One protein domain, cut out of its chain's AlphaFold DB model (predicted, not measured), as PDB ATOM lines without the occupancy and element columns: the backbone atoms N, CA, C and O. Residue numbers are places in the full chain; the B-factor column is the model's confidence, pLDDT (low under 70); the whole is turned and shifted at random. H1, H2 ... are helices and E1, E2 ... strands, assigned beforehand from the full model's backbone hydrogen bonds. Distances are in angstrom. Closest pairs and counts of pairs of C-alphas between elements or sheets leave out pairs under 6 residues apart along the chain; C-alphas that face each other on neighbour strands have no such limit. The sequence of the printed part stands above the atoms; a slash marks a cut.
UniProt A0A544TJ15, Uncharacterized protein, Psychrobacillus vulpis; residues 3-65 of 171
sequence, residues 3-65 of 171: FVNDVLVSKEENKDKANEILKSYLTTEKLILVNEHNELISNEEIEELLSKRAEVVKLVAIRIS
ATOM      1  N   PHE A   3      47.248 -19.065  -6.917       91.81
ATOM      2  CA  PHE A   3      46.300 -18.122  -7.489       91.81
ATOM      3  C   PHE A   3      44.884 -18.688  -7.407       91.81
ATOM      4  O   PHE A   3      44.677 -19.852  -7.738       91.81
ATOM      5  N   VAL A   4      43.924 -17.854  -7.016       92.56
ATOM      6  CA  VAL A   4      42.490 -18.164  -7.028       92.56
ATOM      7  C   VAL A   4      41.800 -17.117  -7.893       92.56
ATOM      8  O   VAL A   4      41.902 -15.931  -7.586       92.56
ATOM      9  N   ASN A   5      41.138 -17.523  -8.980       92.00
ATOM     10  CA  ASN A   5      40.525 -16.598  -9.953       92.00
ATOM     11  C   ASN A   5      41.490 -15.490 -10.417       92.00
ATOM     12  O   ASN A   5      41.166 -14.305 -10.380       92.00
ATOM     13  N   ASP A   6      42.717 -15.885 -10.768       91.00
ATOM     14  CA  ASP A   6      43.829 -15.001 -11.157       91.00
ATOM     15  C   ASP A   6      44.326 -14.016 -10.076       91.00
ATOM     16  O   ASP A   6      45.277 -13.266 -10.308       91.00
ATOM     17  N   VAL A   7      43.781 -14.065  -8.855       91.81
ATOM     18  CA  VAL A   7      44.275 -13.309  -7.696       91.81
ATOM     19  C   VAL A   7      45.354 -14.113  -6.982       91.81
ATOM     20  O   VAL A   7      45.152 -15.276  -6.641       91.81
ATOM     21  N   LEU A   8      46.509 -13.499  -6.727       92.94
ATOM     22  CA  LEU A   8      47.576 -14.128  -5.952       92.94
ATOM     23  C   LEU A   8      47.189 -14.196  -4.468       92.94
ATOM     24  O   LEU A   8      47.157 -13.170  -3.794       92.94
ATOM     25  N   VAL A   9      46.970 -15.409  -3.962       92.31
ATOM     26  CA  VAL A   9      46.565 -15.667  -2.572       92.31
ATOM     27  C   VAL A   9      47.765 -15.978  -1.680       92.31
ATOM     28  O   VAL A   9      47.843 -15.493  -0.556       92.31
ATOM     29  N   SER A  10      48.743 -16.750  -2.171       89.81
ATOM     30  CA  SER A  10      49.926 -17.105  -1.375       89.81
ATOM     31  C   SER A  10      51.203 -17.228  -2.209       89.81
ATOM     32  O   SER A  10      51.204 -17.767  -3.318       89.81
ATOM     33  N   LYS A  11      52.321 -16.751  -1.651       89.62
ATOM     34  CA  LYS A  11      53.687 -16.991  -2.156       89.62
ATOM     35  C   LYS A  11      54.470 -17.986  -1.293       89.62
ATOM     36  O   LYS A  11      55.639 -18.216  -1.570       89.62
ATOM     37  N   GLU A  12      53.847 -18.525  -0.253       86.69
ATOM     38  CA  GLU A  12      54.506 -19.376   0.731       86.69
ATOM     39  C   GLU A  12      54.944 -20.710   0.106       86.69
ATOM     40  O   GLU A  12      54.203 -21.315  -0.673       86.69
ATOM     41  N   GLU A  13      56.161 -21.148   0.432       80.25
ATOM     42  CA  GLU A  13      56.733 -22.410  -0.061       80.25
ATOM     43  C   GLU A  13      56.405 -23.579   0.873       80.25
ATOM     44  O   GLU A  13      56.354 -24.735   0.449       80.25
ATOM     45  N   ASN A  14      56.162 -23.287   2.154       85.81
ATOM     46  CA  ASN A  14      55.682 -24.278   3.102       85.81
ATOM     47  C   ASN A  14      54.212 -24.629   2.804       85.81
ATOM     48  O   ASN A  14      53.330 -23.776   2.917       85.81
ATOM     49  N   LYS A  15      53.956 -25.898   2.459       82.25
ATOM     50  CA  LYS A  15      52.624 -26.414   2.095       82.25
ATOM     51  C   LYS A  15      51.570 -26.125   3.167       82.25
ATOM     52  O   LYS A  15      50.485 -25.662   2.827       82.25
ATOM     53  N   ASP A  16      51.892 -26.369   4.434       85.19
ATOM     54  CA  ASP A  16      50.930 -26.258   5.534       85.19
ATOM     55  C   ASP A  16      50.489 -24.804   5.716       85.19
ATOM     56  O   ASP A  16      49.297 -24.501   5.699       85.19
ATOM     57  N   LYS A  17      51.450 -23.876   5.748       87.19
ATOM     58  CA  LYS A  17      51.162 -22.437   5.811       87.19
ATOM     59  C   LYS A  17      50.437 -21.928   4.565       87.19
ATOM     60  O   LYS A  17      49.555 -21.079   4.665       87.19
ATOM     61  N   ALA A  18      50.797 -22.423   3.382       86.56
ATOM     62  CA  ALA A  18      50.120 -22.045   2.148       86.56
ATOM     63  C   ALA A  18      48.648 -22.500   2.149       86.56
ATOM     64  O   ALA A  18      47.782 -21.741   1.712       86.56
ATOM     65  N   ASN A  19      48.367 -23.688   2.698       86.69
ATOM     66  CA  ASN A  19      47.017 -24.211   2.888       86.69
ATOM     67  C   ASN A  19      46.223 -23.390   3.918       86.69
ATOM     68  O   ASN A  19      45.072 -23.044   3.669       86.69
ATOM     69  N   GLU A  20      46.834 -23.009   5.045       88.75
ATOM     70  CA  GLU A  20      46.197 -22.134   6.041       88.75
ATOM     71  C   GLU A  20      45.805 -20.772   5.451       88.75
ATOM     72  O   GLU A  20      44.683 -20.306   5.655       88.75
ATOM     73  N   ILE A  21      46.700 -20.151   4.674       90.38
ATOM     74  CA  ILE A  21      46.426 -18.875   3.996       90.38
ATOM     75  C   ILE A  21      45.287 -19.036   2.983       90.38
ATOM     76  O   ILE A  21      44.382 -18.204   2.949       90.38
ATOM     77  N   LEU A  22      45.314 -20.105   2.180       89.50
ATOM     78  CA  LEU A  22      44.264 -20.401   1.208       89.50
ATOM     79  C   LEU A  22      42.902 -20.567   1.894       89.50
ATOM     80  O   LEU A  22      41.944 -19.915   1.488       89.50
ATOM     81  N   LYS A  23      42.824 -21.371   2.959       87.31
ATOM     82  CA  LYS A  23      41.588 -21.572   3.732       87.31
ATOM     83  C   LYS A  23      41.072 -20.263   4.322       87.31
ATOM     84  O   LYS A  23      39.903 -19.944   4.158       87.31
ATOM     85  N   SER A  24      41.952 -19.476   4.940       88.25
ATOM     86  CA  SER A  24      41.593 -18.172   5.510       88.25
ATOM     87  C   SER A  24      41.024 -17.213   4.459       88.25
ATOM     88  O   SER A  24      39.997 -16.572   4.690       88.25
ATOM     89  N   TYR A  25      41.645 -17.157   3.276       90.69
ATOM     90  CA  TYR A  25      41.158 -16.359   2.151       90.69
ATOM     91  C   TYR A  25      39.777 -16.823   1.672       90.69
ATOM     92  O   TYR A  25      38.870 -16.003   1.550       90.69
ATOM     93  N   LEU A  26      39.595 -18.130   1.453       88.31
ATOM     94  CA  LEU A  26      38.322 -18.701   1.006       88.31
ATOM     95  C   LEU A  26      37.189 -18.425   2.004       88.31
ATOM     96  O   LEU A  26      36.119 -17.982   1.599       88.31
ATOM     97  N   THR A  27      37.441 -18.594   3.304       84.56
ATOM     98  CA  THR A  27      36.459 -18.285   4.353       84.56
ATOM     99  C   THR A  27      36.116 -16.797   4.389       84.56
ATOM    100  O   THR A  27      34.943 -16.438   4.446       84.56
ATOM    101  N   THR A  28      37.124 -15.921   4.333       86.06
ATOM    102  CA  THR A  28      36.924 -14.462   4.410       86.06
ATOM    103  C   THR A  28      36.114 -13.945   3.225       86.06
ATOM    104  O   THR A  28      35.194 -13.148   3.394       86.06
ATOM    105  N   GLU A  29      36.429 -14.428   2.026       86.25
ATOM    106  CA  GLU A  29      35.775 -14.008   0.785       86.25
ATOM    107  C   GLU A  29      34.491 -14.799   0.483       86.25
ATOM    108  O   GLU A  29      33.839 -14.546  -0.534       86.25
ATOM    109  N   LYS A  30      34.112 -15.748   1.354       84.38
ATOM    110  CA  LYS A  30      32.976 -16.664   1.160       84.38
ATOM    111  C   LYS A  30      33.037 -17.353  -0.210       84.38
ATOM    112  O   LYS A  30      32.084 -17.325  -0.994       84.38
ATOM    113  N   LEU A  31      34.197 -17.924  -0.512       87.12
ATOM    114  CA  LEU A  31      34.514 -18.615  -1.755       87.12
ATOM    115  C   LEU A  31      34.687 -20.110  -1.509       87.12
ATOM    116  O   LEU A  31      35.183 -20.523  -0.463       87.12
ATOM    117  N   ILE A  32      34.372 -20.906  -2.522       86.56
ATOM    118  CA  ILE A  32      34.656 -22.342  -2.531       86.56
ATOM    119  C   ILE A  32      35.407 -22.707  -3.797       86.56
ATOM    120  O   ILE A  32      35.202 -22.076  -4.834       86.56
ATOM    121  N   LEU A  33      36.250 -23.729  -3.718       89.00
ATOM    122  CA  LEU A  33      37.008 -24.206  -4.866       89.00
ATOM    123  C   LEU A  33      36.181 -25.170  -5.708       89.00
ATOM    124  O   LEU A  33      35.518 -26.056  -5.169       89.00
ATOM    125  N   VAL A  34      36.282 -25.011  -7.026       87.56
ATOM    126  CA  VAL A  34      35.640 -25.894  -7.999       87.56
ATOM    127  C   VAL A  34      36.624 -26.385  -9.052       87.56
ATOM    128  O   VAL A  34      37.608 -25.707  -9.370       87.56
ATOM    129  N   ASN A  35      36.363 -27.579  -9.574       84.75
ATOM    130  CA  ASN A  35      37.111 -28.175 -10.671       84.75
ATOM    131  C   ASN A  35      36.660 -27.603 -12.035       84.75
ATOM    132  O   ASN A  35      35.833 -26.695 -12.125       84.75
ATOM    133  N   GLU A  36      37.214 -28.140 -13.123       81.38
ATOM    134  CA  GLU A  36      36.886 -27.735 -14.500       81.38
ATOM    135  C   GLU A  36      35.448 -28.070 -14.942       81.38
ATOM    136  O   GLU A  36      34.967 -27.539 -15.944       81.38
ATOM    137  N   HIS A  37      34.751 -28.904 -14.173       80.19
ATOM    138  CA  HIS A  37      33.350 -29.274 -14.357       80.19
ATOM    139  C   HIS A  37      32.399 -28.503 -13.425       80.19
ATOM    140  O   HIS A  37      31.211 -28.806 -13.398       80.19
ATOM    141  N   ASN A  38      32.890 -27.484 -12.704       73.88
ATOM    142  CA  ASN A  38      32.165 -26.747 -11.659       73.88
ATOM    143  C   ASN A  38      31.731 -27.603 -10.455       73.88
ATOM    144  O   ASN A  38      30.847 -27.203  -9.700       73.88
ATOM    145  N   GLU A  39      32.367 -28.751 -10.239       79.19
ATOM    146  CA  GLU A  39      32.130 -29.583  -9.063       79.19
ATOM    147  C   GLU A  39      33.070 -29.176  -7.929       79.19
ATOM    148  O   GLU A  39      34.175 -28.677  -8.159       79.19
ATOM    149  N   LEU A  40      32.633 -29.403  -6.695       79.06
ATOM    150  CA  LEU A  40      33.417 -29.137  -5.495       79.06
ATOM    151  C   LEU A  40      34.751 -29.880  -5.485       79.06
ATOM    152  O   LEU A  40      34.800 -31.075  -5.758       79.06
ATOM    153  N   ILE A  41      35.804 -29.186  -5.055       83.94
ATOM    154  CA  ILE A  41      37.087 -29.821  -4.746       83.94
ATOM    155  C   ILE A  41      37.120 -30.188  -3.259       83.94
ATOM    156  O   ILE A  41      36.975 -29.325  -2.389       83.94
ATOM    157  N   SER A  42      37.355 -31.463  -2.964       78.88
ATOM    158  CA  SER A  42      37.537 -31.974  -1.605       78.88
ATOM    159  C   SER A  42      38.856 -31.508  -0.972       78.88
ATOM    160  O   SER A  42      39.825 -31.157  -1.651       78.88
ATOM    161  N   ASN A  43      38.942 -31.550   0.361       76.69
ATOM    162  CA  ASN A  43      40.186 -31.221   1.074       76.69
ATOM    163  C   ASN A  43      41.367 -32.111   0.648       76.69
ATOM    164  O   ASN A  43      42.501 -31.638   0.591       76.69
ATOM    165  N   GLU A  44      41.102 -33.375   0.327       79.88
ATOM    166  CA  GLU A  44      42.108 -34.338  -0.124       79.88
ATOM    167  C   GLU A  44      42.672 -33.944  -1.496       79.88
ATOM    168  O   GLU A  44      43.890 -33.912  -1.687       79.88
ATOM    169  N   GLU A  45      41.803 -33.536  -2.422       82.00
ATOM    170  CA  GLU A  45      42.209 -33.036  -3.739       82.00
ATOM    171  C   GLU A  45      42.981 -31.714  -3.639       82.00
ATOM    172  O   GLU A  45      43.984 -31.534  -4.334       82.00
ATOM    173  N   ILE A  46      42.583 -30.804  -2.737       82.62
ATOM    174  CA  ILE A  46      43.347 -29.578  -2.449       82.62
ATOM    175  C   ILE A  46      44.754 -29.946  -1.977       82.62
ATOM    176  O   ILE A  46      45.745 -29.399  -2.467       82.62
ATOM    177  N   GLU A  47      44.871 -30.887  -1.041       81.19
ATOM    178  CA  GLU A  47      46.171 -31.325  -0.548       81.19
ATOM    179  C   GLU A  47      47.025 -31.960  -1.641       81.19
ATOM    180  O   GLU A  47      48.233 -31.708  -1.673       81.19
ATOM    181  N   GLU A  48      46.437 -32.741  -2.545       83.94
ATOM    182  CA  GLU A  48      47.146 -33.324  -3.680       83.94
ATOM    183  C   GLU A  48      47.639 -32.240  -4.653       83.94
ATOM    184  O   GLU A  48      48.810 -32.247  -5.053       83.94
ATOM    185  N   LEU A  49      46.784 -31.262  -4.972       82.69
ATOM    186  CA  LEU A  49      47.115 -30.115  -5.823       82.69
ATOM    187  C   LEU A  49      48.261 -29.286  -5.239       82.69
ATOM    188  O   LEU A  49      49.171 -28.894  -5.970       82.69
ATOM    189  N   LEU A  50      48.263 -29.079  -3.921       79.69
ATOM    190  CA  LEU A  50      49.335 -28.382  -3.208       79.69
ATOM    191  C   LEU A  50      50.607 -29.234  -3.040       79.69
ATOM    192  O   LEU A  50      51.678 -28.689  -2.774       79.69
ATOM    193  N   SER A  51      50.518 -30.561  -3.180       77.31
ATOM    194  CA  SER A  51      51.662 -31.483  -3.061       77.31
ATOM    195  C   SER A  51      52.440 -31.648  -4.366       77.31
ATOM    196  O   SER A  51      53.641 -31.938  -4.344       77.31
ATOM    197  N   LYS A  52      51.780 -31.474  -5.517       70.62
ATOM    198  CA  LYS A  52      52.438 -31.463  -6.827       70.62
ATOM    199  C   LYS A  52      53.341 -30.224  -6.871       70.62
ATOM    200  O   LYS A  52      52.851 -29.108  -6.793       70.62
ATOM    201  N   ARG A  53      54.669 -30.419  -6.959       56.56
ATOM    202  CA  ARG A  53      55.730 -29.378  -6.924       56.56
ATOM    203  C   ARG A  53      55.694 -28.377  -8.104       56.56
ATOM    204  O   ARG A  53      56.729 -28.076  -8.693       56.56
ATOM    205  N   ALA A  54      54.527 -27.884  -8.500       61.06
ATOM    206  CA  ALA A  54      54.404 -26.796  -9.451       61.06
ATOM    207  C   ALA A  54      54.668 -25.466  -8.729       61.06
ATOM    208  O   ALA A  54      54.051 -25.166  -7.710       61.06
ATOM    209  N   GLU A  55      55.566 -24.638  -9.272       73.75
ATOM    210  CA  GLU A  55      55.828 -23.283  -8.754       73.75
ATOM    211  C   GLU A  55      54.568 -22.397  -8.766       73.75
ATOM    212  O   GLU A  55      54.482 -21.423  -8.012       73.75
ATOM    213  N   VAL A  56      53.572 -22.741  -9.590       83.81
ATOM    214  CA  VAL A  56      52.305 -22.021  -9.736       83.81
ATOM    215  C   VAL A  56      51.137 -23.005  -9.695       83.81
ATOM    216  O   VAL A  56      51.007 -23.853 -10.572       83.81
ATOM    217  N   VAL A  57      50.264 -22.843  -8.702       87.06
ATOM    218  CA  VAL A  57      48.970 -23.525  -8.586       87.06
ATOM    219  C   VAL A  57      47.887 -22.511  -8.934       87.06
ATOM    220  O   VAL A  57      47.855 -21.423  -8.356       87.06
ATOM    221  N   LYS A  58      47.023 -22.846  -9.893       88.38
ATOM    222  CA  LYS A  58      45.868 -22.030 -10.274       88.38
ATOM    223  C   LYS A  58      44.597 -22.772  -9.914       88.38
ATOM    224  O   LYS A  58      44.416 -23.906 -10.342       88.38
ATOM    225  N   LEU A  59      43.749 -22.118  -9.139       90.06
ATOM    226  CA  LEU A  59      42.488 -22.646  -8.657       90.06
ATOM    227  C   LEU A  59      41.356 -21.741  -9.131       90.06
ATOM    228  O   LEU A  59      41.518 -20.519  -9.239       90.06
ATOM    229  N   VAL A  60      40.210 -22.352  -9.392       90.44
ATOM    230  CA  VAL A  60      38.967 -21.646  -9.687       90.44
ATOM    231  C   VAL A  60      38.109 -21.685  -8.435       90.44
ATOM    232  O   VAL A  60      38.035 -22.711  -7.759       90.44
ATOM    233  N   ALA A  61      37.500 -20.551  -8.108       90.56
ATOM    234  CA  ALA A  61      36.586 -20.450  -6.989       90.56
ATOM    235  C   ALA A  61      35.312 -19.702  -7.358       90.56
ATOM    236  O   ALA A  61      35.336 -18.755  -8.146       90.56
ATOM    237  N   ILE A  62      34.207 -20.065  -6.728       88.38
ATOM    238  CA  ILE A  62      32.922 -19.384  -6.889       88.38
ATOM    239  C   ILE A  62      32.412 -18.891  -5.540       88.38
ATOM    240  O   ILE A  62      32.768 -19.425  -4.491       88.38
ATOM    241  N   ARG A  63      31.613 -17.821  -5.566       85.38
ATOM    242  CA  ARG A  63      31.010 -17.260  -4.353       85.38
ATOM    243  C   ARG A  63      29.929 -18.198  -3.842       85.38
ATOM    244  O   ARG A  63      29.044 -18.572  -4.611       85.38
ATOM    245  N   ILE A  64      29.945 -18.462  -2.537       79.62
ATOM    246  CA  ILE A  64      28.900 -19.227  -1.842       79.62
ATOM    247  C   ILE A  64      27.523 -18.626  -2.145       79.62
ATOM    248  O   ILE A  64      26.589 -19.351  -2.458       79.62
ATOM    249  N   SER A  65      27.404 -17.295  -2.172       79.38
ATOM    250  CA  SER A  65      26.132 -16.619  -2.456       79.38
ATOM    251  C   SER A  65      25.557 -16.918  -3.846       79.38
ATOM    252  O   SER A  65      24.342 -16.883  -4.013       79.38
TER     253      SER A  65
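What this domain is: This is residues 3 to 65 of the 171 residues of an uncharacterized protein of Psychrobacillus vulpis (UniProt A0A544TJ15). What does the model look like at first sight? Two helices, H1 and H2, and one long strand, E3, run lengthwise with their centres at the corners of a triangle, while the short strand E2 crosses one end and pairs with the last part of E3. The short strand E1 lies along the side of this frame away from H2, by H1 and E3. What is it made of? The printed part has 63 residues, with two named helices and three named strands in the order E1, H1, E2, H2, E3; E2 and E3 make an antiparallel sheet of two, and the class is mixed, helices and strands. How large is it? It is compact, with a radius of gyration of the C-alphas of 10.9 A and spans of 31 by 23 by 20 A.

How they stand to each other: Where does E1 stand? E1, residues 7 to 10, pairs with no named strand. Its closest C-alpha pair with H1, residues 15 to 28, is Ser 10 and Ala 18, 6.1 A apart. E1 and E3, residues 57 to 63, are near each other, and E1 is apart from E2, residues 31 to 34, and from H2, residues 43 to 51. What does H1 meet? With its residues 15 to 19 alone it touches H2 at a steep tilt of 48 degrees, opposite ways, and their closest C-alphas are those of Lys 15 and Leu 50, 6.5 A apart. H1 and E3 are only just apart, at 8.4 A. How do E2 and E3 pair? They are antiparallel neighbours, at 122 degrees between directions, with N 32 and O 62 at 2.9 A and N 34 and O 60 at 3.0 A within hydrogen-bond range. Are the helix backbones complete? In H1 and H2 every O i to N i+4 pair is within hydrogen-bond range.

Where its parts are: Where does the first element begin? C-alpha 7 of E1 is at (44.275, -13.309, -7.696), and E1 is 9.3 A long. How long are the others? From first to last C-alpha H1 measures 19.9 A, E2 9.7 A, H2 12.2 A and E3 19.5 A. Where does the last element end? C-alpha 63 of E3 is at (31.010, -17.260, -4.353).

The domain as a whole: Which C-alphas are farthest apart? Those of Arg 53 and Ser 65, at 32.5 A. Are there cuts or long links? The printed part has no cut and no long link; the link from E2 to H2, 8 residues, is short, and the other three are tight. Where is confidence low? Residues 53 to 54 are under 70, and the mean pLDDT of the printed part is 84.3.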